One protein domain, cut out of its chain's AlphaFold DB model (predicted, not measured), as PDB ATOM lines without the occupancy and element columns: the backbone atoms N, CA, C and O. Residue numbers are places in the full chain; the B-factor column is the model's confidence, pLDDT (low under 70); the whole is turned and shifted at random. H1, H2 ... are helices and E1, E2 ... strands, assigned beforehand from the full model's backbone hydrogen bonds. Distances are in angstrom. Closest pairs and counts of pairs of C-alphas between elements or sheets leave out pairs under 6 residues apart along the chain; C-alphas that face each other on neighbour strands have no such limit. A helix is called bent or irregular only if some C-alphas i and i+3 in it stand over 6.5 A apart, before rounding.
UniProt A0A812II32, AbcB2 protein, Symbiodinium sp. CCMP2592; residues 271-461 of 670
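This is residues 271 to 461 of the 670 residues of the protein "AbcB2 protein" of Symbiodinium sp. CCMP2592 (UniProt A0A812II32). A strongly twisted sheet of seven strands curls round two helices, H1 and H2, which cover one of its faces; a long loop, residues 285 to 327, extends beyond the ends of E1 and E2 at one end of the long axis, and the loop between E5 and E6 lies at the other. Two three-stranded meanders, each strand the antiparallel neighbour of the one before, E1 E2 E3 and E5 E6 E7, have E4 between them; residues 444 to 450 stick out. The printed part has 191 residues, with three named helices and seven named strands, E1 E2 E3 H1 E4 H2 H3 E5 E6 E7; the mixed sheet's order is E3 E2 E1 E4 E7 E6 E5. The class is mixed, helices and strands, with 90 residues, under half, in named elements; the whole is only just compact, close to loose, with a radius of gyration of the C-alphas of 19.0 A and spans of 61 by 39 by 32 A.

E1, residues 276 to 284, is parallel to E4, residues 387 to 390, with N 280 and O 389 2.9 A apart. E1 and E2, residues 328 to 338, form a hairpin, with N 279 and O 335 2.8 A apart. E2 and E3, residues 341 to 354, form another, with N 346 and O 336 2.9 A apart; E3 bends by 66 degrees at residue 344. E7, residues 453 to 460, is staggered: residues 457 to 460 pair with E4, with N 459 and O 388 2.9 A apart, and residues 453 to 456 with E6, residues 435 to 440, with N 454 and O 439 2.9 A apart. E6 and E7 are a hairpin, as are E6 and E5, residues 421 to 425, with N 424 and O 436 2.9 A apart. H1, residues 361 to 379, and H2, residues 394 to 403, are on the same face, giving two layers, helices on one face of a sheet. H1 touches H2 with residues 361 to 366 alone, the same way at a steep tilt of 47 degrees; the closest C-alphas, of Ala 362 and Ser 395, are 4.5 A apart. H3, residues 409 to 412, only grazes the sheet. E3, H1, E4 and E4, H2 H3, E5 are split strand-helix-strand units, parallel strands with other strands between, with right-handed crossovers. Every O i to N i+4 pair is within hydrogen-bond range in H1, and 4 of 6 in H2; H3 is too short for such a pair.

E1 begins at C-alpha 276 (-14.190, 36.181, -29.197) and is 26.2 A long; E2 is 30.1 A, E3 34.3 A, H1 27.0 A and E7 23.3 A. E7 ends at C-alpha 460 (-19.889, 23.704, -38.124). H2 is irregular: C-alphas 395 and 398 are 7.7 A apart.

The two C-alphas farthest apart, those of Gly 299 and Pro 430, are 62.8 A apart. The printed part has no cut; the links E1 to E2 and E6 to E7 are long. Mean pLDDT of the printed part is 85.7; residue 272 and residues 292 to 300, 356 to 359, 442 to 447 and 449 to 450 are under 70.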
ATOM      1  N   GLY A 271     -13.348  44.613 -25.207       70.50
ATOM      2  CA  GLY A 271     -11.973  44.323 -24.786       70.50
ATOM      3  C   GLY A 271     -11.468  42.921 -25.145       70.50
ATOM      4  O   GLY A 271     -12.232  41.966 -25.288       70.50
ATOM      5  N   GLY A 272     -10.143  42.805 -25.298       64.31
ATOM      6  CA  GLY A 272      -9.454  41.583 -25.712       64.31
ATOM      7  C   GLY A 272      -9.529  40.479 -24.670       64.31
ATOM      8  O   GLY A 272      -8.924  40.570 -23.605       64.31
ATOM      9  N   GLY A 273     -10.268  39.423 -24.995       80.69
ATOM     10  CA  GLY A 273     -10.483  38.285 -24.119       80.69
ATOM     11  C   GLY A 273     -10.760  37.009 -24.899       80.69
ATOM     12  O   GLY A 273     -10.928  37.007 -26.117       80.69
ATOM     13  N   ARG A 274     -10.821  35.899 -24.162       92.56
ATOM     14  CA  ARG A 274     -11.009  34.553 -24.715       92.56
ATOM     15  C   ARG A 274     -12.365  34.365 -25.401       92.56
ATOM     16  O   ARG A 274     -12.493  33.445 -26.191       92.56
ATOM     17  N   SER A 275     -13.360  35.202 -25.105       94.25
ATOM     18  CA  SER A 275     -14.746  35.036 -25.559       94.25
ATOM     19  C   SER A 275     -14.979  35.356 -27.035       94.25
ATOM     20  O   SER A 275     -16.077  35.101 -27.514       94.25
ATOM     21  N   LEU A 276     -14.003  35.889 -27.774       95.62
ATOM     22  CA  LEU A 276     -14.190  36.181 -29.197       95.62
ATOM     23  C   LEU A 276     -14.419  34.899 -30.006       95.62
ATOM     24  O   LEU A 276     -13.738  33.906 -29.791       95.62
ATOM     25  N   VAL A 277     -15.334  34.929 -30.964       95.62
ATOM     26  CA  VAL A 277     -15.600  33.839 -31.910       95.62
ATOM     27  C   VAL A 277     -15.440  34.391 -33.313       95.62
ATOM     28  O   VAL A 277     -16.036  35.416 -33.647       95.62
ATOM     29  N   LEU A 278     -14.638  33.712 -34.125       95.88
ATOM     30  CA  LEU A 278     -14.482  34.028 -35.539       95.88
ATOM     31  C   LEU A 278     -15.495  33.216 -36.341       95.88
ATOM     32  O   LEU A 278     -15.685  32.038 -36.066       95.88
ATOM     33  N   SER A 279     -16.150  33.823 -37.318       95.56
ATOM     34  CA  SER A 279     -17.072  33.153 -38.236       95.56
ATOM     35  C   SER A 279     -16.626  33.427 -39.661       95.56
ATOM     36  O   SER A 279     -16.302  34.568 -39.985       95.56
ATOM     37  N   ILE A 280     -16.569  32.394 -40.492       95.19
ATOM     38  CA  ILE A 280     -16.156  32.506 -41.890       95.19
ATOM     39  C   ILE A 280     -17.205  31.888 -42.802       95.19
ATOM     40  O   ILE A 280     -17.683  30.782 -42.548       95.19
ATOM     41  N   ASP A 281     -17.529  32.606 -43.871       93.62
ATOM     42  CA  ASP A 281     -18.410  32.117 -44.925       93.62
ATOM     43  C   ASP A 281     -18.042  32.739 -46.278       93.62
ATOM     44  O   ASP A 281     -17.367  33.775 -46.349       93.62
ATOM     45  N   GLU A 282     -18.490  32.108 -47.358       90.50
ATOM     46  CA  GLU A 282     -18.407  32.652 -48.705       90.50
ATOM     47  C   GLU A 282     -19.731  33.250 -49.172       90.50
ATOM     48  O   GLU A 282     -20.807  32.684 -49.017       90.50
ATOM     49  N   THR A 283     -19.660  34.380 -49.866       88.94
ATOM     50  CA  THR A 283     -20.807  34.928 -50.595       88.94
ATOM     51  C   THR A 283     -20.496  34.923 -52.078       88.94
ATOM     52  O   THR A 283     -19.478  35.463 -52.503       88.94
ATOM     53  N   CYS A 284     -21.357  34.299 -52.882       85.94
ATOM     54  CA  CYS A 284     -21.242  34.339 -54.337       85.94
ATOM     55  C   CYS A 284     -21.915  35.601 -54.887       85.94
ATOM     56  O   CYS A 284     -23.068  35.883 -54.568       85.94
ATOM     57  N   TRP A 285     -21.219  36.314 -55.767       81.31
ATOM     58  CA  TRP A 285     -21.684  37.560 -56.373       81.31
ATOM     59  C   TRP A 285     -21.843  37.408 -57.881       81.31
ATOM     60  O   TRP A 285     -21.218  36.557 -58.522       81.31
ATOM     61  N   LYS A 286     -22.654  38.284 -58.477       86.00
ATOM     62  CA  LYS A 286     -22.606  38.498 -59.922       86.00
ATOM     63  C   LYS A 286     -21.278  39.186 -60.245       86.00
ATOM     64  O   LYS A 286     -21.058  40.307 -59.808       86.00
ATOM     65  N   ALA A 287     -20.413  38.511 -60.993       87.81
ATOM     66  CA  ALA A 287     -19.129  39.066 -61.403       87.81
ATOM     67  C   ALA A 287     -19.314  40.261 -62.350       87.81
ATOM     68  O   ALA A 287     -19.894  40.124 -63.428       87.81
ATOM     69  N   SER A 288     -18.785  41.412 -61.951       89.94
ATOM     70  CA  SER A 288     -18.696  42.628 -62.758       89.94
ATOM     71  C   SER A 288     -17.507  43.462 -62.299       89.94
ATOM     72  O   SER A 288     -17.113  43.416 -61.135       89.94
ATOM     73  N   TYR A 289     -16.936  44.226 -63.229       88.12
ATOM     74  CA  TYR A 289     -16.031  45.316 -62.895       88.12
ATOM     75  C   TYR A 289     -16.841  46.584 -62.696       88.12
ATOM     76  O   TYR A 289     -17.642  46.947 -63.560       88.12
ATOM     77  N   GLU A 290     -16.597  47.282 -61.597       83.56
ATOM     78  CA  GLU A 290     -17.303  48.516 -61.278       83.56
ATOM     79  C   GLU A 290     -16.312  49.621 -60.950       83.56
ATOM     80  O   GLU A 290     -15.389  49.449 -60.155       83.56
ATOM     81  N   ALA A 291     -16.489  50.774 -61.592       77.62
ATOM     82  CA  ALA A 291     -15.705  51.958 -61.292       77.62
ATOM     83  C   ALA A 291     -16.149  52.508 -59.935       77.62
ATOM     84  O   ALA A 291     -17.283  52.960 -59.775       77.62
ATOM     85  N   VAL A 292     -15.248  52.495 -58.958       67.50
ATOM     86  CA  VAL A 292     -15.551  52.955 -57.606       67.50
ATOM     87  C   VAL A 292     -14.895  54.293 -57.383       67.50
ATOM     88  O   VAL A 292     -13.688  54.431 -57.176       67.50
ATOM     89  N   SER A 293     -15.729  55.325 -57.364       52.56
ATOM     90  CA  SER A 293     -15.298  56.618 -56.865       52.56
ATOM     91  C   SER A 293     -14.891  56.477 -55.392       52.56
ATOM     92  O   SER A 293     -15.636  55.890 -54.611       52.56
ATOM     93  N   ARG A 294     -13.778  57.113 -55.001       51.03
ATOM     94  CA  ARG A 294     -13.330  57.307 -53.603       51.03
ATOM     95  C   ARG A 294     -12.547  56.177 -52.926       51.03
ATOM     96  O   ARG A 294     -12.211  56.338 -51.754       51.03
ATOM     97  N   LEU A 295     -12.151  55.121 -53.631       51.28
ATOM     98  CA  LEU A 295     -10.996  54.332 -53.183       51.28
ATOM     99  C   LEU A 295      -9.730  55.216 -53.241       51.28
ATOM    100  O   LEU A 295      -9.641  56.154 -54.040       51.28
ATOM    101  N   ARG A 296      -8.797  55.018 -52.306       52.03
ATOM    102  CA  ARG A 296      -7.607  55.874 -52.142       52.03
ATOM    103  C   ARG A 296      -6.633  55.676 -53.301       52.03
ATOM    104  O   ARG A 296      -6.406  54.541 -53.697       52.03
ATOM    105  N   GLY A 297      -6.036  56.764 -53.792       53.59
ATOM    106  CA  GLY A 297      -5.064  56.744 -54.892       53.59
ATOM    107  C   GLY A 297      -5.355  57.782 -55.978       53.59
ATOM    108  O   GLY A 297      -6.382  58.468 -55.945       53.59
ATOM    109  N   SER A 298      -4.427  57.921 -56.926       49.19
ATOM    110  CA  SER A 298      -4.616  58.688 -58.161       49.19
ATOM    111  C   SER A 298      -5.467  57.887 -59.154       49.19
ATOM    112  O   SER A 298      -5.130  56.747 -59.453       49.19
ATOM    113  N   GLY A 299      -6.540  58.482 -59.684       62.94
ATOM    114  CA  GLY A 299      -7.407  57.867 -60.702       62.94
ATOM    115  C   GLY A 299      -8.793  57.442 -60.199       62.94
ATOM    116  O   GLY A 299      -9.154  57.667 -59.042       62.94
ATOM    117  N   ILE A 300      -9.596  56.868 -61.102       68.75
ATOM    118  CA  ILE A 300     -10.854  56.180 -60.775       68.75
ATOM    119  C   ILE A 300     -10.535  54.686 -60.760       68.75
ATOM    120  O   ILE A 300     -10.405  54.096 -61.836       68.75
ATOM    121  N   PRO A 301     -10.362  54.077 -59.580       77.00
ATOM    122  CA  PRO A 301     -10.109  52.656 -59.518       77.00
ATOM    123  C   PRO A 301     -11.362  51.871 -59.911       77.00
ATOM    124  O   PRO A 301     -12.494  52.263 -59.626       77.00
ATOM    125  N   THR A 302     -11.144  50.744 -60.563       83.06
ATOM    126  CA  THR A 302     -12.144  49.740 -60.892       83.06
ATOM    127  C   THR A 302     -11.993  48.585 -59.909       83.06
ATOM    128  O   THR A 302     -10.903  48.036 -59.784       83.06
ATOM    129  N   ILE A 303     -13.055  48.212 -59.201       88.19
ATOM    130  CA  ILE A 303     -13.074  47.002 -58.368       88.19
ATOM    131  C   ILE A 303     -13.779  45.871 -59.097       88.19
ATOM    132  O   ILE A 303     -14.399  46.083 -60.137       88.19
ATOM    133  N   GLY A 304     -13.733  44.682 -58.509       86.44
ATOM    134  CA  GLY A 304     -14.497  43.528 -58.978       86.44
ATOM    135  C   GLY A 304     -13.622  42.393 -59.482       86.44
ATOM    136  O   GLY A 304     -14.145  41.335 -59.818       86.44
ATOM    137  N   GLY A 305     -12.298  42.570 -59.500       90.31
ATOM    138  CA  GLY A 305     -11.377  41.461 -59.709       90.31
ATOM    139  C   GLY A 305     -11.092  40.679 -58.425       90.31
ATOM    140  O   GLY A 305     -11.392  41.119 -57.316       90.31
ATOM    141  N   GLY A 306     -10.543  39.479 -58.579       88.81
ATOM    142  CA  GLY A 306     -10.155  38.617 -57.467       88.81
ATOM    143  C   GLY A 306      -8.820  39.006 -56.835       88.81
ATOM    144  O   GLY A 306      -8.009  39.737 -57.403       88.81
ATOM    145  N   TRP A 307      -8.578  38.468 -55.647       88.25
ATOM    146  CA  TRP A 307      -7.302  38.514 -54.952       88.25
ATOM    147  C   TRP A 307      -6.770  37.097 -54.711       88.25
ATOM    148  O   TRP A 307      -7.519  36.167 -54.402       88.25
ATOM    149  N   SER A 308      -5.458  36.944 -54.847       80.31
ATOM    150  CA  SER A 308      -4.660  35.796 -54.431       80.31
ATOM    151  C   SER A 308      -3.268  36.277 -54.002       80.31
ATOM    152  O   SER A 308      -2.886  37.426 -54.234       80.31
ATOM    153  N   LYS A 309      -2.465  35.383 -53.415       75.44
ATOM    154  CA  LYS A 309      -1.073  35.689 -53.038       75.44
ATOM    155  C   LYS A 309      -0.206  36.136 -54.220       75.44
ATOM    156  O   LYS A 309       0.679  36.963 -54.038       75.44
ATOM    157  N   SER A 310      -0.429  35.567 -55.402       79.81
ATOM    158  CA  SER A 310       0.357  35.858 -56.605       79.81
ATOM    159  C   SER A 310      -0.232  36.985 -57.448       79.81
ATOM    160  O   SER A 310       0.475  37.540 -58.288       79.81
ATOM    161  N   LYS A 311      -1.514  37.319 -57.259       84.94
ATOM    162  CA  LYS A 311      -2.236  38.234 -58.140       84.94
ATOM    163  C   LYS A 311      -3.297  39.019 -57.379       84.94
ATOM    164  O   LYS A 311      -4.228  38.445 -56.826       84.94
ATOM    165  N   ASN A 312      -3.205  40.344 -57.412       87.38
ATOM    166  CA  ASN A 312      -4.208  41.228 -56.831       87.38
ATOM    167  C   ASN A 312      -4.899  42.034 -57.933       87.38
ATOM    168  O   ASN A 312      -4.339  43.010 -58.413       87.38
ATOM    169  N   MET A 313      -6.114  41.625 -58.299       89.62
ATOM    170  CA  MET A 313      -6.987  42.353 -59.227       89.62
ATOM    171  C   MET A 313      -8.183  42.986 -58.505       89.62
ATOM    172  O   MET A 313      -9.115  43.455 -59.153       89.62
ATOM    173  N   ALA A 314      -8.185  42.991 -57.168       86.25
ATOM    174  CA  ALA A 314      -9.300  43.509 -56.378       86.25
ATOM    175  C   ALA A 314      -9.550  44.996 -56.639       86.25
ATOM    176  O   ALA A 314     -10.696  45.443 -56.620       86.25
ATOM    177  N   VAL A 315      -8.474  45.742 -56.903       85.88
ATOM    178  CA  VAL A 315      -8.495  47.164 -57.240       85.88
ATOM    179  C   VAL A 315      -7.576  47.382 -58.440       85.88
ATOM    180  O   VAL A 315      -6.380  47.127 -58.355       85.88
ATOM    181  N   LEU A 316      -8.148  47.857 -59.540       81.12
ATOM    182  CA  LEU A 316      -7.494  48.125 -60.819       81.12
ATOM    183  C   LEU A 316      -7.543  49.621 -61.132       81.12
ATOM    184  O   LEU A 316      -8.458  50.321 -60.711       81.12
ATOM    185  N   THR A 317      -6.585  50.125 -61.889       81.56
ATOM    186  CA  THR A 317      -6.581  51.459 -62.499       81.56
ATOM    187  C   THR A 317      -7.323  51.446 -63.841       81.56
ATOM    188  O   THR A 317      -7.888  50.430 -64.252       81.56
ATOM    189  N   ARG A 318      -7.389  52.592 -64.530       75.31
ATOM    190  CA  ARG A 318      -8.078  52.691 -65.829       75.31
ATOM    191  C   ARG A 318      -7.313  51.944 -66.925       75.31
ATOM    192  O   ARG A 318      -7.927  51.450 -67.872       75.31
ATOM    193  N   GLU A 319      -5.997  51.907 -66.791       81.44
ATOM    194  CA  GLU A 319      -5.035  51.360 -67.739       81.44
ATOM    195  C   GLU A 319      -4.887  49.839 -67.595       81.44
ATOM    196  O   GLU A 319      -4.440  49.174 -68.529       81.44
ATOM    197  N   ASP A 320      -5.298  49.285 -66.452       84.31
ATOM    198  CA  ASP A 320      -5.154  47.863 -66.172       84.31
ATOM    199  C   ASP A 320      -6.067  46.988 -67.056       84.31
ATOM    200  O   ASP A 320      -7.240  47.320 -67.307       84.31
ATOM    201  N   PRO A 321      -5.562  45.825 -67.513       84.31
ATOM    202  CA  PRO A 321      -6.355  44.865 -68.262       84.31
ATOM    203  C   PRO A 321      -7.458  44.277 -67.373       84.31
ATOM    204  O   PRO A 321      -7.249  43.949 -66.207       84.31
ATOM    205  N   ARG A 322      -8.648  44.115 -67.956       88.62
ATOM    206  CA  ARG A 322      -9.866  43.653 -67.269       88.62
ATOM    207  C   ARG A 322     -10.431  42.389 -67.921       88.62
ATOM    208  O   ARG A 322     -11.549  42.422 -68.440       88.62
ATOM    209  N   PRO A 323      -9.664  41.287 -67.986       90.62
ATOM    210  CA  PRO A 323     -10.170  40.058 -68.570       90.62
ATOM    211  C   PRO A 323     -11.236  39.449 -67.653       90.62
ATOM    212  O   PRO A 323     -11.129  39.484 -66.431       90.62
ATOM    213  N   GLU A 324     -12.257  38.828 -68.238       88.19
ATOM    214  CA  GLU A 324     -13.340  38.190 -67.476       88.19
ATOM    215  C   GLU A 324     -12.829  37.077 -66.537       88.19
ATOM    216  O   GLU A 324     -13.424  36.809 -65.493       88.19
ATOM    217  N   SER A 325     -11.688  36.461 -66.873       88.69
ATOM    218  CA  SER A 325     -11.010  35.462 -66.038       88.69
ATOM    219  C   SER A 325     -10.565  35.999 -64.678       88.69
ATOM    220  O   SER A 325     -10.392  35.214 -63.748       88.69
ATOM    221  N   ASP A 326     -10.388  37.315 -64.561       90.56
ATOM    222  CA  ASP A 326      -9.883  37.965 -63.356       90.56
ATOM    223  C   ASP A 326     -10.998  38.479 -62.447       90.56
ATOM    224  O   ASP A 326     -10.704  38.971 -61.360       90.56
ATOM    225  N   LEU A 327     -12.265  38.350 -62.851       91.19
ATOM    226  CA  LEU A 327     -13.405  38.759 -62.040       91.19
ATOM    227  C   LEU A 327     -13.545  37.900 -60.780       91.19
ATOM    228  O   LEU A 327     -13.522  36.664 -60.818       91.19
ATOM    229  N   ALA A 328     -13.783  38.571 -59.659       90.31
ATOM    230  CA  ALA A 328     -14.242  37.930 -58.447       90.31
ATOM    231  C   ALA A 328     -15.693  37.482 -58.630       90.31
ATOM    232  O   ALA A 328     -16.571  38.258 -59.001       90.31
ATOM    233  N   LYS A 329     -15.950  36.209 -58.339       87.75
ATOM    234  CA  LYS A 329     -17.312  35.641 -58.314       87.75
ATOM    235  C   LYS A 329     -17.761  35.287 -56.906       87.75
ATOM    236  O   LYS A 329     -18.904  34.891 -56.706       87.75
ATOM    237  N   MET A 330     -16.861  35.400 -55.936       88.88
ATOM    238  CA  MET A 330     -17.164  35.213 -54.528       88.88
ATOM    239  C   MET A 330     -16.318  36.142 -53.669       88.88
ATOM    240  O   MET A 330     -15.233  36.550 -54.085       88.88
ATOM    241  N   THR A 331     -16.798  36.423 -52.469       90.44
ATOM    242  CA  THR A 331     -16.000  36.983 -51.381       90.44
ATOM    243  C   THR A 331     -15.972  36.004 -50.223       90.44
ATOM    244  O   THR A 331     -16.940  35.282 -50.006       90.44
ATOM    245  N   ILE A 332     -14.882  36.011 -49.470       90.81
ATOM    246  CA  ILE A 332     -14.776  35.352 -48.172       90.81
ATOM    247  C   ILE A 332     -14.922  36.432 -47.113       90.81
ATOM    248  O   ILE A 332     -14.135  37.380 -47.103       90.81
ATOM    249  N   SER A 333     -15.912  36.288 -46.243       92.50
ATOM    250  CA  SER A 333     -16.164  37.216 -45.144       92.50
ATOM    251  C   SER A 333     -15.656  36.611 -43.845       92.50
ATOM    252  O   SER A 333     -15.944  35.453 -43.542       92.50
ATOM    253  N   VAL A 334     -14.909  37.395 -43.072       94.00
ATOM    254  CA  VAL A 334     -14.450  37.023 -41.732       94.00
ATOM    255  C   VAL A 334     -15.131  37.935 -40.727       94.00
ATOM    256  O   VAL A 334     -14.779  39.106 -40.596       94.00
ATOM    257  N   LEU A 335     -16.091  37.382 -40.000       94.44
ATOM    258  CA  LEU A 335     -16.855  38.062 -38.964       94.44
ATOM    259  C   LEU A 335     -16.321  37.703 -37.580       94.44
ATOM    260  O   LEU A 335     -15.891  36.577 -37.331       94.44
ATOM    261  N   VAL A 336     -16.396  38.644 -36.645       94.94
ATOM    262  CA  VAL A 336     -16.020  38.430 -35.246       94.94
ATOM    263  C   VAL A 336     -17.172  38.836 -34.343       94.94
ATOM    264  O   VAL A 336     -17.737  39.920 -34.479       94.94
ATOM    265  N   THR A 337     -17.506  37.962 -33.404       94.69
ATOM    266  CA  THR A 337     -18.525  38.182 -32.371       94.69
ATOM    267  C   THR A 337     -18.005  37.700 -31.017       94.69
ATOM    268  O   THR A 337     -16.849  37.284 -30.909       94.69
ATOM    269  N   ARG A 338     -18.828  37.745 -29.969       93.69
ATOM    270  CA  ARG A 338     -18.521  37.130 -28.678       93.69
ATOM    271  C   ARG A 338     -19.373  35.882 -28.445       93.69
ATOM    272  O   ARG A 338     -20.540  35.832 -28.804       93.69
ATOM    273  N   ALA A 339     -18.812  34.884 -27.775       93.06
ATOM    274  CA  ALA A 339     -19.529  33.679 -27.360       93.06
ATOM    275  C   ALA A 339     -20.577  33.953 -26.267       93.06
ATOM    276  O   ALA A 339     -21.539  33.206 -26.133       93.06
ATOM    277  N   ASP A 340     -20.379  35.010 -25.478       93.31
ATOM    278  CA  ASP A 340     -21.237  35.418 -24.361       93.31
ATOM    279  C   ASP A 340     -22.185  36.581 -24.719       93.31
ATOM    280  O   ASP A 340     -22.907  37.070 -23.853       93.31
ATOM    281  N   SER A 341     -22.206  37.038 -25.980       85.50
ATOM    282  CA  SER A 341     -23.104  38.100 -26.446       85.50
ATOM    283  C   SER A 341     -23.414  37.972 -27.935       85.50
ATOM    284  O   SER A 341     -22.517  37.867 -28.762       85.50
ATOM    285  N   ASN A 342     -24.694  38.073 -28.288       79.19
ATOM    286  CA  ASN A 342     -25.171  38.133 -29.671       79.19
ATOM    287  C   ASN A 342     -25.512  39.563 -30.128       79.19
ATOM    288  O   ASN A 342     -26.143  39.735 -31.169       79.19
ATOM    289  N   SER A 343     -25.135  40.585 -29.353       79.06
ATOM    290  CA  SER A 343     -25.554  41.967 -29.610       79.06
ATOM    291  C   SER A 343     -24.863  42.589 -30.822       79.06
ATOM    292  O   SER A 343     -25.455  43.432 -31.490       79.06
ATOM    293  N   TYR A 344     -23.617  42.195 -31.099       84.75
ATOM    294  CA  TYR A 344     -22.796  42.794 -32.149       84.75
ATOM    295  C   TYR A 344     -21.935  41.742 -32.846       84.75
ATOM    296  O   TYR A 344     -21.301  40.920 -32.189       84.75
ATOM    297  N   ALA A 345     -21.866  41.828 -34.171       87.94
ATOM    298  CA  ALA A 345     -20.879  41.146 -34.999       87.94
ATOM    299  C   ALA A 345     -20.186  42.197 -35.872       87.94
ATOM    300  O   ALA A 345     -20.829  43.149 -36.315       87.94
ATOM    301  N   MET A 346     -18.880  42.051 -36.075       88.12
ATOM    302  CA  MET A 346     -18.063  43.009 -36.819       88.12
ATOM    303  C   MET A 346     -17.313  42.299 -37.941       88.12
ATOM    304  O   MET A 346     -16.678  41.271 -37.695       88.12
ATOM    305  N   ASP A 347     -17.346  42.866 -39.144       88.06
ATOM    306  CA  ASP A 347     -16.522  42.411 -40.264       88.06
ATOM    307  C   ASP A 347     -15.062  42.790 -40.035       88.06
ATOM    308  O   ASP A 347     -14.708  43.962 -39.889       88.06
ATOM    309  N   MET A 348     -14.207  41.775 -40.001       88.50
ATOM    310  CA  MET A 348     -12.764  41.932 -39.911       88.50
ATOM    311  C   MET A 348     -12.136  42.053 -41.292       88.50
ATOM    312  O   MET A 348     -11.353  42.980 -41.514       88.50
ATOM    313  N   ASP A 349     -12.513  41.151 -42.200       85.88
ATOM    314  CA  ASP A 349     -12.017  41.101 -43.571       85.88
ATOM    315  C   ASP A 349     -13.106  40.657 -44.548       85.88
ATOM    316  O   ASP A 349     -13.957  39.828 -44.226       85.88
ATOM    317  N   LEU A 350     -13.010  41.170 -45.774       86.50
ATOM    318  CA  LEU A 350     -13.806  40.754 -46.922       86.50
ATOM    319  C   LEU A 350     -12.866  40.565 -48.114       86.50
ATOM    320  O   LEU A 350     -12.365  41.537 -48.682       86.50
ATOM    321  N   VAL A 351     -12.594  39.314 -48.477       88.38
ATOM    322  CA  VAL A 351     -11.577  38.968 -49.478       88.38
ATOM    323  C   VAL A 351     -12.253  38.537 -50.780       88.38
ATOM    324  O   VAL A 351     -12.872  37.474 -50.799       88.38
ATOM    325  N   PRO A 352     -12.164  39.307 -51.880       90.31
ATOM    326  CA  PRO A 352     -12.689  38.884 -53.176       90.31
ATOM    327  C   PRO A 352     -11.809  37.782 -53.774       90.31
ATOM    328  O   PRO A 352     -10.588  37.910 -53.805       90.31
ATOM    329  N   CYS A 353     -12.400  36.702 -54.283       86.19
ATOM    330  CA  CYS A 353     -11.653  35.538 -54.765       86.19
ATOM    331  C   CYS A 353     -11.940  35.222 -56.236       86.19
ATOM    332  O   CYS A 353     -13.089  35.259 -56.693       86.19
ATOM    333  N   PHE A 354     -10.888  34.826 -56.959       84.50
ATOM    334  CA  PHE A 354     -11.002  34.248 -58.300       84.50
ATOM    335  C   PHE A 354     -11.771  32.918 -58.259       84.50
ATOM    336  O   PHE A 354     -11.662  32.143 -57.304       84.50
ATOM    337  N   GLN A 355     -12.526  32.608 -59.317       72.38
ATOM    338  CA  GLN A 355     -13.170  31.300 -59.459       72.38
ATOM    339  C   GLN A 355     -12.378  30.416 -60.427       72.38
ATOM    340  O   GLN A 355     -12.604  30.449 -61.632       72.38
ATOM    341  N   GLY A 356     -11.517  29.555 -59.884       61.34
ATOM    342  CA  GLY A 356     -10.991  28.397 -60.609       61.34
ATOM    343  C   GLY A 356      -9.474  28.355 -60.822       61.34
ATOM    344  O   GLY A 356      -8.805  29.365 -60.974       61.34
ATOM    345  N   LYS A 357      -9.002  27.103 -60.865       53.62
ATOM    346  CA  LYS A 357      -7.690  26.546 -61.245       53.62
ATOM    347  C   LYS A 357      -6.457  26.873 -60.394       53.62
ATOM    348  O   LYS A 357      -5.732  25.925 -60.101       53.62
ATOM    349  N   ASP A 358      -6.268  28.092 -59.905       49.94
ATOM    350  CA  ASP A 358      -5.021  28.430 -59.201       49.94
ATOM    351  C   ASP A 358      -5.190  28.380 -57.676       49.94
ATOM    352  O   ASP A 358      -5.524  29.362 -57.018       49.94
ATOM    353  N   GLY A 359      -4.969  27.187 -57.116       55.66
ATOM    354  CA  GLY A 359      -4.960  26.930 -55.674       55.66
ATOM    355  C   GLY A 359      -6.240  26.275 -55.149       55.66
ATOM    356  O   GLY A 359      -7.365  26.631 -55.504       55.66
ATOM    357  N   GLY A 360      -6.083  25.273 -54.281       72.12
ATOM    358  CA  GLY A 360      -7.218  24.648 -53.605       72.12
ATOM    359  C   GLY A 360      -7.887  25.652 -52.668       72.12
ATOM    360  O   GLY A 360      -7.251  26.108 -51.719       72.12
ATOM    361  N   LYS A 361      -9.174  25.966 -52.896       83.19
ATOM    362  CA  LYS A 361      -9.959  26.899 -52.059       83.19
ATOM    363  C   LYS A 361      -9.802  26.624 -50.565       83.19
ATOM    364  O   LYS A 361      -9.638  27.553 -49.789       83.19
ATOM    365  N   ALA A 362      -9.775  25.350 -50.184       88.81
ATOM    366  CA  ALA A 362      -9.623  24.959 -48.792       88.81
ATOM    367  C   ALA A 362      -8.300  25.395 -48.153       88.81
ATOM    368  O   ALA A 362      -8.283  25.721 -46.969       88.81
ATOM    369  N   GLY A 363      -7.211  25.445 -48.926       89.06
ATOM    370  CA  GLY A 363      -5.929  25.951 -48.439       89.06
ATOM    371  C   GLY A 363      -6.001  27.454 -48.193       89.06
ATOM    372  O   GLY A 363      -5.646  27.920 -47.117       89.06
ATOM    373  N   MET A 364      -6.566  28.197 -49.147       86.31
ATOM    374  CA  MET A 364      -6.767  29.643 -49.020       86.31
ATOM    375  C   MET A 364      -7.659  30.009 -47.822       86.31
ATOM    376  O   MET A 364      -7.323  30.925 -47.079       86.31
ATOM    377  N   PHE A 365      -8.760  29.286 -47.590       90.75
ATOM    378  CA  PHE A 365      -9.625  29.508 -46.421       90.75
ATOM    379  C   PHE A 365      -8.872  29.271 -45.112       90.75
ATOM    380  O   PHE A 365      -8.914  30.112 -44.216       90.75
ATOM    381  N   LEU A 366      -8.147  28.152 -45.012       93.56
ATOM    382  CA  LEU A 366      -7.340  27.843 -43.834       93.56
ATOM    383  C   LEU A 366      -6.280  28.932 -43.579       93.56
ATOM    384  O   LEU A 366      -6.067  29.323 -42.432       93.56
ATOM    385  N   GLU A 367      -5.665  29.471 -44.634       91.00
ATOM    386  CA  GLU A 367      -4.707  30.577 -44.542       91.00
ATOM    387  C   GLU A 367      -5.330  31.895 -44.076       91.00
ATOM    388  O   GLU A 367      -4.782  32.530 -43.172       91.00
ATOM    389  N   ILE A 368      -6.468  32.295 -44.651       90.62
ATOM    390  CA  ILE A 368      -7.190  33.518 -44.265       90.62
ATOM    391  C   ILE A 368      -7.617  33.435 -42.796       90.62
ATOM    392  O   ILE A 368      -7.361  34.361 -42.023       90.62
ATOM    393  N   VAL A 369      -8.187  32.301 -42.375       94.88
ATOM    394  CA  VAL A 369      -8.561  32.076 -40.970       94.88
ATOM    395  C   VAL A 369      -7.337  32.109 -40.065       94.88
ATOM    396  O   VAL A 369      -7.378  32.742 -39.013       94.88
ATOM    397  N   GLY A 370      -6.234  31.474 -40.465       94.81
ATOM    398  CA  GLY A 370      -4.989  31.495 -39.701       94.81
ATOM    399  C   GLY A 370      -4.447  32.914 -39.494       94.81
ATOM    400  O   GLY A 370      -4.054  33.291 -38.387       94.81
ATOM    401  N   GLN A 371      -4.484  33.748 -40.535       92.94
ATOM    402  CA  GLN A 371      -4.095  35.160 -40.456       92.94
ATOM    403  C   GLN A 371      -5.010  35.965 -39.528       92.94
ATOM    404  O   GLN A 371      -4.515  36.693 -38.662       92.94
ATOM    405  N   ALA A 372      -6.326  35.802 -39.662       94.06
ATOM    406  CA  ALA A 372      -7.297  36.509 -38.836       94.06
ATOM    407  C   ALA A 372      -7.198  36.097 -37.356       94.06
ATOM    408  O   ALA A 372      -7.117  36.957 -36.475       94.06
ATOM    409  N   MET A 373      -7.079  34.794 -37.078       95.81
ATOM    410  CA  MET A 373      -6.854  34.255 -35.734       95.81
ATOM    411  C   MET A 373      -5.568  34.810 -35.116       95.81
ATOM    412  O   MET A 373      -5.589  35.249 -33.967       95.81
ATOM    413  N   MET A 374      -4.456  34.851 -35.860       95.06
ATOM    414  CA  MET A 374      -3.191  35.423 -35.375       95.06
ATOM    415  C   MET A 374      -3.334  36.919 -35.063       95.06
ATOM    416  O   MET A 374      -2.866  37.383 -34.022       95.06
ATOM    417  N   SER A 375      -3.989  37.678 -35.942       94.06
ATOM    418  CA  SER A 375      -4.212  39.118 -35.771       94.06
ATOM    419  C   SER A 375      -5.065  39.422 -34.535       94.06
ATOM    420  O   SER A 375      -4.679  40.265 -33.724       94.06
ATOM    421  N   LEU A 376      -6.161  38.684 -34.325       94.88
ATOM    422  CA  LEU A 376      -6.986  38.783 -33.114       94.88
ATOM    423  C   LEU A 376      -6.233  38.342 -31.858       94.88
ATOM    424  O   LEU A 376      -6.315  39.013 -30.833       94.88
ATOM    425  N   THR A 377      -5.452  37.263 -31.946       95.06
ATOM    426  CA  THR A 377      -4.619  36.777 -30.836       95.06
ATOM    427  C   THR A 377      -3.641  37.856 -30.376       95.06
ATOM    428  O   THR A 377      -3.535  38.136 -29.183       95.06
ATOM    429  N   ARG A 378      -2.965  38.528 -31.316       93.12
ATOM    430  CA  ARG A 378      -2.055  39.645 -31.014       93.12
ATOM    431  C   ARG A 378      -2.794  40.853 -30.442       93.12
ATOM    432  O   ARG A 378      -2.314  41.448 -29.481       93.12
ATOM    433  N   ALA A 379      -3.961  41.189 -30.996       92.38
ATOM    434  CA  ALA A 379      -4.804  42.272 -30.490       92.38
ATOM    435  C   ALA A 379      -5.304  42.012 -29.056       92.38
ATOM    436  O   ALA A 379      -5.484  42.955 -28.289       92.38
ATOM    437  N   CYS A 380      -5.465  40.742 -28.676       92.81
ATOM    438  CA  CYS A 380      -5.948  40.303 -27.368       92.81
ATOM    439  C   CYS A 380      -4.815  39.823 -26.446       92.81
ATOM    440  O   CYS A 380      -4.979  38.855 -25.708       92.81
ATOM    441  N   SER A 381      -3.647  40.471 -26.479       90.88
ATOM    442  CA  SER A 381      -2.529  40.167 -25.566       90.88
ATOM    443  C   SER A 381      -2.056  38.702 -25.610       90.88
ATOM    444  O   SER A 381      -1.723  38.116 -24.581       90.88
ATOM    445  N   ASN A 382      -1.993  38.116 -26.810       92.06
ATOM    446  CA  ASN A 382      -1.676  36.706 -27.084       92.06
ATOM    447  C   ASN A 382      -2.713  35.684 -26.584       92.06
ATOM    448  O   ASN A 382      -2.398  34.497 -26.478       92.06
ATOM    449  N   ILE A 383      -3.946  36.121 -26.317       93.44
ATOM    450  CA  ILE A 383      -5.079  35.241 -26.022       93.44
ATOM    451  C   ILE A 383      -5.855  35.004 -27.324       93.44
ATOM    452  O   ILE A 383      -6.342  35.967 -27.916       93.44
ATOM    453  N   PRO A 384      -5.988  33.756 -27.797       95.81
ATOM    454  CA  PRO A 384      -6.681  33.484 -29.049       95.81
ATOM    455  C   PRO A 384      -8.208  33.583 -28.920       95.81
ATOM    456  O   PRO A 384      -8.733  33.374 -27.817       95.81
ATOM    457  N   PRO A 385      -8.940  33.808 -30.029       96.06
ATOM    458  CA  PRO A 385     -10.399  33.648 -30.086       96.06
ATOM    459  C   PRO A 385     -10.848  32.236 -29.698       96.06
ATOM    460  O   PRO A 385     -10.167  31.264 -30.047       96.06
ATOM    461  N   LEU A 386     -11.962  32.114 -28.956       96.00
ATOM    462  CA  LEU A 386     -12.549  30.871 -28.430       96.00
ATOM    463  C   LEU A 386     -12.554  29.772 -29.482       96.00
ATOM    464  O   LEU A 386     -12.019  28.680 -29.264       96.00
ATOM    465  N   SER A 387     -13.149  30.111 -30.616       95.88
ATOM    466  CA  SER A 387     -13.481  29.170 -31.656       95.88
ATOM    467  C   SER A 387     -13.592  29.826 -33.023       95.88
ATOM    468  O   SER A 387     -13.627  31.054 -33.153       95.88
ATOM    469  N   VAL A 388     -13.669  28.963 -34.033       97.06
ATOM    470  CA  VAL A 388     -13.986  29.321 -35.413       97.06
ATOM    471  C   VAL A 388     -15.281  28.622 -35.823       97.06
ATOM    472  O   VAL A 388     -15.389  27.403 -35.672       97.06
ATOM    473  N   SER A 389     -16.245  29.372 -36.346       96.06
ATOM    474  CA  SER A 389     -17.468  28.852 -36.951       96.06
ATOM    475  C   SER A 389     -17.400  28.926 -38.481       96.06
ATOM    476  O   SER A 389     -16.834  29.875 -39.024       96.06
ATOM    477  N   TYR A 390     -17.893  27.898 -39.173       95.69
ATOM    478  CA  TYR A 390     -17.802  27.777 -40.634       95.69
ATOM    479  C   TYR A 390     -18.889  26.855 -41.208       95.69
ATOM    480  O   TYR A 390     -19.440  26.004 -40.504       95.69
ATOM    481  N   ASP A 391     -19.183  26.993 -42.502       91.62
ATOM    482  CA  ASP A 391     -20.123  26.117 -43.211       91.62
ATOM    483  C   ASP A 391     -19.515  24.731 -43.539       91.62
ATOM    484  O   ASP A 391     -18.301  24.543 -43.625       91.62
ATOM    485  N   ASN A 392     -20.366  23.736 -43.784       85.75
ATOM    486  CA  ASN A 392     -20.038  22.387 -44.239       85.75
ATOM    487  C   ASN A 392     -19.618  22.285 -45.718       85.75
ATOM    488  O   ASN A 392     -19.475  21.172 -46.238       85.75
ATOM    489  N   GLY A 393     -19.418  23.406 -46.409       85.62
ATOM    490  CA  GLY A 393     -18.887  23.434 -47.764       85.62
ATOM    491  C   GLY A 393     -17.510  22.769 -47.892       85.62
ATOM    492  O   GLY A 393     -16.671  22.807 -46.991       85.62
ATOM    493  N   SER A 394     -17.233  22.186 -49.062       85.00
ATOM    494  CA  SER A 394     -15.915  21.593 -49.366       85.00
ATOM    495  C   SER A 394     -14.757  22.599 -49.279       85.00
ATOM    496  O   SER A 394     -13.624  22.205 -48.997       85.00
ATOM    497  N   SER A 395     -15.046  23.896 -49.446       88.62
ATOM    498  CA  SER A 395     -14.117  25.005 -49.207       88.62
ATOM    499  C   SER A 395     -13.586  25.018 -47.767       88.62
ATOM    500  O   SER A 395     -12.451  25.408 -47.552       88.62
ATOM    501  N   ASN A 396     -14.337  24.516 -46.782       92.75
ATOM    502  CA  ASN A 396     -13.934  24.497 -45.373       92.75
ATOM    503  C   ASN A 396     -13.299  23.166 -44.932       92.75
ATOM    504  O   ASN A 396     -12.976  22.993 -43.756       92.75
ATOM    505  N   ALA A 397     -13.087  22.207 -45.841       91.31
ATOM    506  CA  ALA A 397     -12.645  20.857 -45.479       91.31
ATOM    507  C   ALA A 397     -11.286  20.828 -44.751       91.31
ATOM    508  O   ALA A 397     -11.143  20.126 -43.748       91.31
ATOM    509  N   LEU A 398     -10.300  21.609 -45.210       94.00
ATOM    510  CA  LEU A 398      -8.989  21.682 -44.550       94.00
ATOM    511  C   LEU A 398      -9.061  22.407 -43.204       94.00
ATOM    512  O   LEU A 398      -8.437  21.950 -42.251       94.00
ATOM    513  N   LEU A 399      -9.865  23.468 -43.094       95.94
ATOM    514  CA  LEU A 399     -10.130  24.139 -41.819       95.94
ATOM    515  C   LEU A 399     -10.749  23.181 -40.800       95.94
ATOM    516  O   LEU A 399     -10.274  23.071 -39.670       95.94
ATOM    517  N   ASN A 400     -11.755  22.420 -41.224       95.31
ATOM    518  CA  ASN A 400     -12.368  21.392 -40.403       95.31
ATOM    519  C   ASN A 400     -11.355  20.323 -39.964       95.31
ATOM    520  O   ASN A 400     -11.292  19.980 -38.787       95.31
ATOM    521  N   ASN A 401     -10.544  19.805 -40.889       95.12
ATOM    522  CA  ASN A 401      -9.535  18.796 -40.565       95.12
ATOM    523  C   ASN A 401      -8.461  19.342 -39.616       95.12
ATOM    524  O   ASN A 401      -8.015  18.619 -38.727       95.12
ATOM    525  N   CYS A 402      -8.081  20.614 -39.764       96.19
ATOM    526  CA  CYS A 402      -7.168  21.302 -38.858       96.19
ATOM    527  C   CYS A 402      -7.734  21.330 -37.430       96.19
ATOM    528  O   CYS A 402      -7.092  20.847 -36.499       96.19
ATOM    529  N   LEU A 403      -8.970  21.813 -37.267       96.00
ATOM    530  CA  LEU A 403      -9.623  21.969 -35.962       96.00
ATOM    531  C   LEU A 403      -9.964  20.628 -35.292       96.00
ATOM    532  O   LEU A 403      -9.992  20.550 -34.068       96.00
ATOM    533  N   LEU A 404     -10.156  19.568 -36.080       94.31
ATOM    534  CA  LEU A 404     -10.299  18.188 -35.603       94.31
ATOM    535  C   LEU A 404      -8.954  17.489 -35.332       94.31
ATOM    536  O   LEU A 404      -8.929  16.285 -35.063       94.31
ATOM    537  N   GLY A 405      -7.824  18.194 -35.453       94.44
ATOM    538  CA  GLY A 405      -6.493  17.637 -35.226       94.44
ATOM    539  C   GLY A 405      -6.132  16.498 -36.183       94.44
ATOM    540  O   GLY A 405      -5.412  15.577 -35.793       94.44
ATOM    541  N   LEU A 406      -6.683  16.499 -37.399       94.56
ATOM    542  CA  LEU A 406      -6.427  15.488 -38.430       94.56
ATOM    543  C   LEU A 406      -5.255  15.856 -39.344       94.56
ATOM    544  O   LEU A 406      -4.677  14.960 -39.954       94.56
ATOM    545  N   LEU A 407      -4.911  17.143 -39.440       94.06
ATOM    546  CA  LEU A 407      -3.732  17.597 -40.181       94.06
ATOM    547  C   LEU A 407      -2.453  17.357 -39.376       94.06
ATOM    548  O   LEU A 407      -2.454  17.451 -38.146       94.06
ATOM    549  N   GLN A 408      -1.364  17.049 -40.078       90.06
ATOM    550  CA  GLN A 408      -0.049  16.884 -39.472       90.06
ATOM    551  C   GLN A 408       0.580  18.255 -39.191       90.06
ATOM    552  O   GLN A 408       0.285  19.221 -39.896       90.06
ATOM    553  N   PRO A 409       1.498  18.373 -38.213       88.25
ATOM    554  CA  PRO A 409       2.203  19.630 -37.956       88.25
ATOM    555  C   PRO A 409       2.889  20.210 -39.201       88.25
ATOM    556  O   PRO A 409       2.878  21.424 -39.383       88.25
ATOM    557  N   SER A 410       3.415  19.353 -40.088       91.44
ATOM    558  CA  SER A 410       4.012  19.743 -41.375       91.44
ATOM    559  C   SER A 410       3.050  20.519 -42.275       91.44
ATOM    560  O   SER A 410       3.478  21.438 -42.967       91.44
ATOM    561  N   ASP A 411       1.757  20.195 -42.224       90.56
ATOM    562  CA  ASP A 411       0.716  20.848 -43.024       90.56
ATOM    563  C   ASP A 411       0.397  22.259 -42.501       90.56
ATOM    564  O   ASP A 411      -0.202  23.069 -43.207       90.56
ATOM    565  N   LEU A 412       0.791  22.564 -41.257       90.75
ATOM    566  CA  LEU A 412       0.464  23.810 -40.559       90.75
ATOM    567  C   LEU A 412       1.636  24.797 -40.483       90.75
ATOM    568  O   LEU A 412       1.405  25.968 -40.189       90.75
ATOM    569  N   VAL A 413       2.875  24.368 -40.763       88.88
ATOM    570  CA  VAL A 413       4.098  25.187 -40.593       88.88
ATOM    571  C   VAL A 413       4.004  26.538 -41.312       88.88
ATOM    572  O   VAL A 413       4.431  27.558 -40.774       88.88
ATOM    573  N   GLY A 414       3.419  26.562 -42.513       86.88
ATOM    574  CA  GLY A 414       3.291  27.770 -43.334       86.88
ATOM    575  C   GLY A 414       2.074  28.644 -43.023       86.88
ATOM    576  O   GLY A 414       1.914  29.698 -43.640       86.88
ATOM    577  N   ILE A 415       1.206  28.223 -42.101       91.00
ATOM    578  CA  ILE A 415      -0.085  28.867 -41.877       91.00
ATOM    579  C   ILE A 415      -0.026  29.683 -40.584       91.00
ATOM    580  O   ILE A 415       0.198  29.113 -39.510       91.00
ATOM    581  N   PRO A 416      -0.223  31.017 -40.650       85.44
ATOM    582  CA  PRO A 416      -0.248  31.859 -39.460       85.44
ATOM    583  C   PRO A 416      -1.248  31.326 -38.431       85.44
ATOM    584  O   PRO A 416      -2.241  30.705 -38.796       85.44
ATOM    585  N   PHE A 417      -0.973  31.552 -37.146       94.62
ATOM    586  CA  PHE A 417      -1.691  30.959 -36.009       94.62
ATOM    587  C   PHE A 417      -1.494  29.452 -35.842       94.62
ATOM    588  O   PHE A 417      -0.968  29.023 -34.819       94.62
ATOM    589  N   PHE A 418      -1.851  28.643 -36.832       95.25
ATOM    590  CA  PHE A 418      -1.845  27.188 -36.676       95.25
ATOM    591  C   PHE A 418      -0.440  26.592 -36.532       95.25
ATOM    592  O   PHE A 418      -0.289  25.579 -35.857       95.25
ATOM    593  N   SER A 419       0.596  27.254 -37.056       93.06
ATOM    594  CA  SER A 419       1.995  26.876 -36.810       93.06
ATOM    595  C   SER A 419       2.430  26.993 -35.341       93.06
ATOM    596  O   SER A 419       3.391  26.344 -34.935       93.06
ATOM    597  N   GLY A 420       1.731  27.800 -34.533       91.44
ATOM    598  CA  GLY A 420       1.941  27.909 -33.084       91.44
ATOM    599  C   GLY A 420       1.006  27.023 -32.254       91.44
ATOM    600  O   GLY A 420       1.033  27.089 -31.024       91.44
ATOM    601  N   CYS A 421       0.163  26.217 -32.905       94.69
ATOM    602  CA  CYS A 421      -0.710  25.266 -32.234       94.69
ATOM    603  C   CYS A 421      -0.047  23.892 -32.105       94.69
ATOM    604  O   CYS A 421       0.668  23.429 -32.990       94.69
ATOM    605  N   THR A 422      -0.365  23.196 -31.021       93.44
ATOM    606  CA  THR A 422      -0.076  21.772 -30.847       93.44
ATOM    607  C   THR A 422      -1.360  20.960 -30.988       93.44
ATOM    608  O   THR A 422      -2.435  21.391 -30.566       93.44
ATOM    609  N   VAL A 423      -1.259  19.782 -31.603       93.62
ATOM    610  CA  VAL A 423      -2.380  18.845 -31.752       93.62
ATOM    611  C   VAL A 423      -2.362  17.866 -30.582       93.62
ATOM    612  O   VAL A 423      -1.416  17.094 -30.437       93.62
ATOM    613  N   ASN A 424      -3.422  17.847 -29.780       92.12
ATOM    614  CA  ASN A 424      -3.602  16.876 -28.701       92.12
ATOM    615  C   ASN A 424      -4.588  15.801 -29.158       92.12
ATOM    616  O   ASN A 424      -5.763  16.085 -29.399       92.12
ATOM    617  N   LYS A 425      -4.120  14.559 -29.303       89.81
ATOM    618  CA  LYS A 425      -4.973  13.425 -29.680       89.81
ATOM    619  C   LYS A 425      -5.817  12.962 -28.496       89.81
ATOM    620  O   LYS A 425      -5.326  12.871 -27.371       89.81
ATOM    621  N   VAL A 426      -7.070  12.593 -28.757       87.00
ATOM    622  CA  VAL A 426      -7.956  11.989 -27.752       87.00
ATOM    623  C   VAL A 426      -7.614  10.497 -27.637       87.00
ATOM    624  O   VAL A 426      -8.359   9.628 -28.073       87.00
ATOM    625  N   GLY A 427      -6.443  10.180 -27.077       74.62
ATOM    626  CA  GLY A 427      -5.862   8.825 -27.064       74.62
ATOM    627  C   GLY A 427      -6.598   7.771 -26.221       74.62
ATOM    628  O   GLY A 427      -6.052   6.702 -25.986       74.62
ATOM    629  N   ARG A 428      -7.810   8.062 -25.732       76.25
ATOM    630  CA  ARG A 428      -8.593   7.171 -24.855       76.25
ATOM    631  C   ARG A 428      -9.704   6.408 -25.573       76.25
ATOM    632  O   ARG A 428     -10.299   5.527 -24.961       76.25
ATOM    633  N   ILE A 429     -10.007   6.739 -26.830       81.62
ATOM    634  CA  ILE A 429     -11.122   6.133 -27.568       81.62
ATOM    635  C   ILE A 429     -10.553   5.348 -28.761       81.62
ATOM    636  O   ILE A 429     -10.016   5.964 -29.687       81.62
ATOM    637  N   PRO A 430     -10.639   4.002 -28.756       80.50
ATOM    638  CA  PRO A 430     -10.205   3.180 -29.881       80.50
ATOM    639  C   PRO A 430     -10.846   3.639 -31.193       80.50
ATOM    640  O   PRO A 430     -12.030   3.963 -31.226       80.50
ATOM    641  N   MET A 431     -10.060   3.665 -32.273       79.50
ATOM    642  CA  MET A 431     -10.511   4.064 -33.617       79.50
ATOM    643  C   MET A 431     -11.076   5.494 -33.726       79.50
ATOM    644  O   MET A 431     -11.715   5.819 -34.724       79.50
ATOM    645  N   PHE A 432     -10.829   6.371 -32.747       85.69
ATOM    646  CA  PHE A 432     -11.218   7.780 -32.807       85.69
ATOM    647  C   PHE A 432     -10.021   8.633 -33.269       85.69
ATOM    648  O   PHE A 432      -9.151   8.960 -32.461       85.69
ATOM    649  N   PRO A 433      -9.921   8.998 -34.563       85.88
ATOM    650  CA  PRO A 433      -8.715   9.629 -35.114       85.88
ATOM    651  C   PRO A 433      -8.555  11.110 -34.725       85.88
ATOM    652  O   PRO A 433      -7.530  11.732 -35.039       85.88
ATOM    653  N   PHE A 434      -9.570  11.686 -34.080       93.25
ATOM    654  CA  PHE A 434      -9.687  13.118 -33.846       93.25
ATOM    655  C   PHE A 434      -8.878  13.591 -32.627       93.25
ATOM    656  O   PHE A 434      -8.608  12.860 -31.669       93.25
ATOM    657  N   GLY A 435      -8.484  14.856 -32.679       92.00
ATOM    658  CA  GLY A 435      -7.815  15.591 -31.618       92.00
ATOM    659  C   GLY A 435      -8.393  16.995 -31.476       92.00
ATOM    660  O   GLY A 435      -9.423  17.320 -32.061       92.00
ATOM    661  N   TYR A 436      -7.706  17.831 -30.711       92.44
ATOM    662  CA  TYR A 436      -8.004  19.255 -30.600       92.44
ATOM    663  C   TYR A 436      -6.714  20.070 -30.607       92.44
ATOM    664  O   TYR A 436      -5.644  19.580 -30.233       92.44
ATOM    665  N   LEU A 437      -6.815  21.324 -31.038       95.12
ATOM    666  CA  LEU A 437      -5.683  22.241 -31.080       95.12
ATOM    667  C   LEU A 437      -5.525  22.967 -29.746       95.12
ATOM    668  O   LEU A 437      -6.512  23.399 -29.152       95.12
ATOM    669  N   THR A 438      -4.289  23.167 -29.302       95.44
ATOM    670  CA  THR A 438      -3.962  24.106 -28.222       95.44
ATOM    671  C   THR A 438      -2.958  25.137 -28.689       95.44
ATOM    672  O   THR A 438      -1.925  24.794 -29.251       95.44
ATOM    673  N   TRP A 439      -3.251  26.406 -28.436       94.56
ATOM    674  CA  TRP A 439      -2.336  27.519 -28.642       94.56
ATOM    675  C   TRP A 439      -1.570  27.799 -27.348       94.56
ATOM    676  O   TRP A 439      -2.190  27.997 -26.301       94.56
ATOM    677  N   SER A 440      -0.241  27.848 -27.426       89.25
ATOM    678  CA  SER A 440       0.619  28.216 -26.300       89.25
ATOM    679  C   SER A 440       1.223  29.596 -26.538       89.25
ATOM    680  O   SER A 440       1.814  29.857 -27.586       89.25
ATOM    681  N   SER A 441       1.075  30.499 -25.568       80.12
ATOM    682  CA  SER A 441       1.694  31.824 -25.655       80.12
ATOM    683  C   SER A 441       3.219  31.691 -25.591       80.12
ATOM    684  O   SER A 441       3.771  31.186 -24.620       80.12
ATOM    685  N   THR A 442       3.918  32.174 -26.620       63.53
ATOM    686  CA  THR A 442       5.377  32.035 -26.792       63.53
ATOM    687  C   THR A 442       6.226  32.854 -25.817       63.53
ATOM    688  O   THR A 442       7.457  32.787 -25.870       63.53
ATOM    689  N   LYS A 443       5.623  33.631 -24.907       59.31
ATOM    690  CA  LYS A 443       6.391  34.249 -23.822       59.31
ATOM    691  C   LYS A 443       6.900  33.120 -22.934       59.31
ATOM    692  O   LYS A 443       6.089  32.479 -22.275       59.31
ATOM    693  N   ARG A 444       8.222  32.879 -22.950       55.34
ATOM    694  CA  ARG A 444       8.894  31.925 -22.053       55.34
ATOM    695  C   ARG A 444       8.297  32.113 -20.655       55.34
ATOM    696  O   ARG A 444       8.471  33.208 -20.108       55.34
ATOM    697  N   PRO A 445       7.554  31.129 -20.123       58.19
ATOM    698  CA  PRO A 445       7.011  31.251 -18.783       58.19
ATOM    699  C   PRO A 445       8.178  31.504 -17.830       58.19
ATOM    700  O   PRO A 445       9.268  30.950 -18.013       58.19
ATOM    701  N   LYS A 446       7.987  32.388 -16.847       69.56
ATOM    702  CA  LYS A 446       8.979  32.513 -15.778       69.56
ATOM    703  C   LYS A 446       9.073  31.158 -15.063       69.56
ATOM    704  O   LYS A 446       8.084  30.424 -15.051       69.56
ATOM    705  N   PRO A 447      10.224  30.800 -14.473       68.31
ATOM    706  CA  PRO A 447      10.314  29.600 -13.646       68.31
ATOM    707  C   PRO A 447       9.198  29.613 -12.586       68.31
ATOM    708  O   PRO A 447       9.171  30.509 -11.748       68.31
ATOM    709  N   GLY A 448       8.256  28.667 -12.674       74.62
ATOM    710  CA  GLY A 448       7.077  28.574 -11.798       74.62
ATOM    711  C   GLY A 448       5.731  28.945 -12.439       74.62
ATOM    712  O   GLY A 448       4.700  28.509 -11.931       74.62
ATOM    713  N   ASP A 449       5.712  29.657 -13.570       69.56
ATOM    714  CA  ASP A 449       4.471  29.933 -14.303       69.56
ATOM    715  C   ASP A 449       4.092  28.722 -15.165       69.56
ATOM    716  O   ASP A 449       4.885  28.246 -15.984       69.56
ATOM    717  N   GLN A 450       2.855  28.234 -15.036       65.94
ATOM    718  CA  GLN A 450       2.332  27.305 -16.034       65.94
ATOM    719  C   GLN A 450       2.139  28.056 -17.360       65.94
ATOM    720  O   GLN A 450       1.575  29.155 -17.364       65.94
ATOM    721  N   PRO A 451       2.595  27.505 -18.501       72.25
ATOM    722  CA  PRO A 451       2.339  28.123 -19.791       72.25
ATOM    723  C   PRO A 451       0.829  28.225 -20.004       72.25
ATOM    724  O   PRO A 451       0.114  27.223 -19.957       72.25
ATOM    725  N   ASN A 452       0.348  29.442 -20.261       83.31
ATOM    726  CA  ASN A 452      -1.041  29.660 -20.643       83.31
ATOM    727  C   ASN A 452      -1.298  28.953 -21.980       83.31
ATOM    728  O   ASN A 452      -0.868  29.420 -23.039       83.31
ATOM    729  N   SER A 453      -1.982  27.814 -21.896       91.31
ATOM    730  CA  SER A 453      -2.409  27.000 -23.027       91.31
ATOM    731  C   SER A 453      -3.911  27.159 -23.222       91.31
ATOM    732  O   SER A 453      -4.694  27.027 -22.280       91.31
ATOM    733  N   PHE A 454      -4.322  27.450 -24.451       94.81
ATOM    734  CA  PHE A 454      -5.713  27.710 -24.797       94.81
ATOM    735  C   PHE A 454      -6.184  26.704 -25.845       94.81
ATOM    736  O   PHE A 454      -5.669  26.684 -26.961       94.81
ATOM    737  N   ALA A 455      -7.178  25.881 -25.507       95.06
ATOM    738  CA  ALA A 455      -7.782  24.940 -26.451       95.06
ATOM    739  C   ALA A 455      -8.626  25.682 -27.489       95.06
ATOM    740  O   ALA A 455      -9.535  26.400 -27.096       95.06
ATOM    741  N   VAL A 456      -8.369  25.497 -28.783       95.56
ATOM    742  CA  VAL A 456      -9.088  26.142 -29.893       95.56
ATOM    743  C   VAL A 456     -10.098  25.159 -30.474       95.56
ATOM    744  O   VAL A 456      -9.739  24.028 -30.798       95.56
ATOM    745  N   THR A 457     -11.355  25.581 -30.615       94.44
ATOM    746  CA  THR A 457     -12.440  24.711 -31.094       94.44
ATOM    747  C   THR A 457     -13.005  25.168 -32.437       94.44
ATOM    748  O   THR A 457     -12.900  26.331 -32.825       94.44
ATOM    749  N   GLY A 458     -13.596  24.224 -33.172       94.81
ATOM    750  CA  GLY A 458     -14.291  24.479 -34.429       94.81
ATOM    751  C   GLY A 458     -15.764  24.116 -34.330       94.81
ATOM    752  O   GLY A 458     -16.093  23.066 -33.784       94.81
ATOM    753  N   PHE A 459     -16.634  24.951 -34.892       93.31
ATOM    754  CA  PHE A 459     -18.070  24.704 -34.954       93.31
ATOM    755  C   PHE A 459     -18.549  24.768 -36.399       93.31
ATOM    756  O   PHE A 459     -18.442  25.794 -37.061       93.31
ATOM    757  N   ARG A 460     -19.113  23.667 -36.886       91.62
ATOM    758  CA  ARG A 460     -19.889  23.704 -38.124       91.62
ATOM    759  C   ARG A 460     -21.219  24.380 -37.836       91.62
ATOM    760  O   ARG A 460     -21.788  24.140 -36.770       91.62
ATOM    761  N   ASP A 461     -21.731  25.159 -38.780       88.69
ATOM    762  CA  ASP A 461     -23.085  25.688 -38.655       88.69
ATOM    763  C   ASP A 461     -24.083  24.530 -38.459       88.69
ATOM    764  O   ASP A 461     -24.223  23.619 -39.289       88.69
TER     765      ASP A 461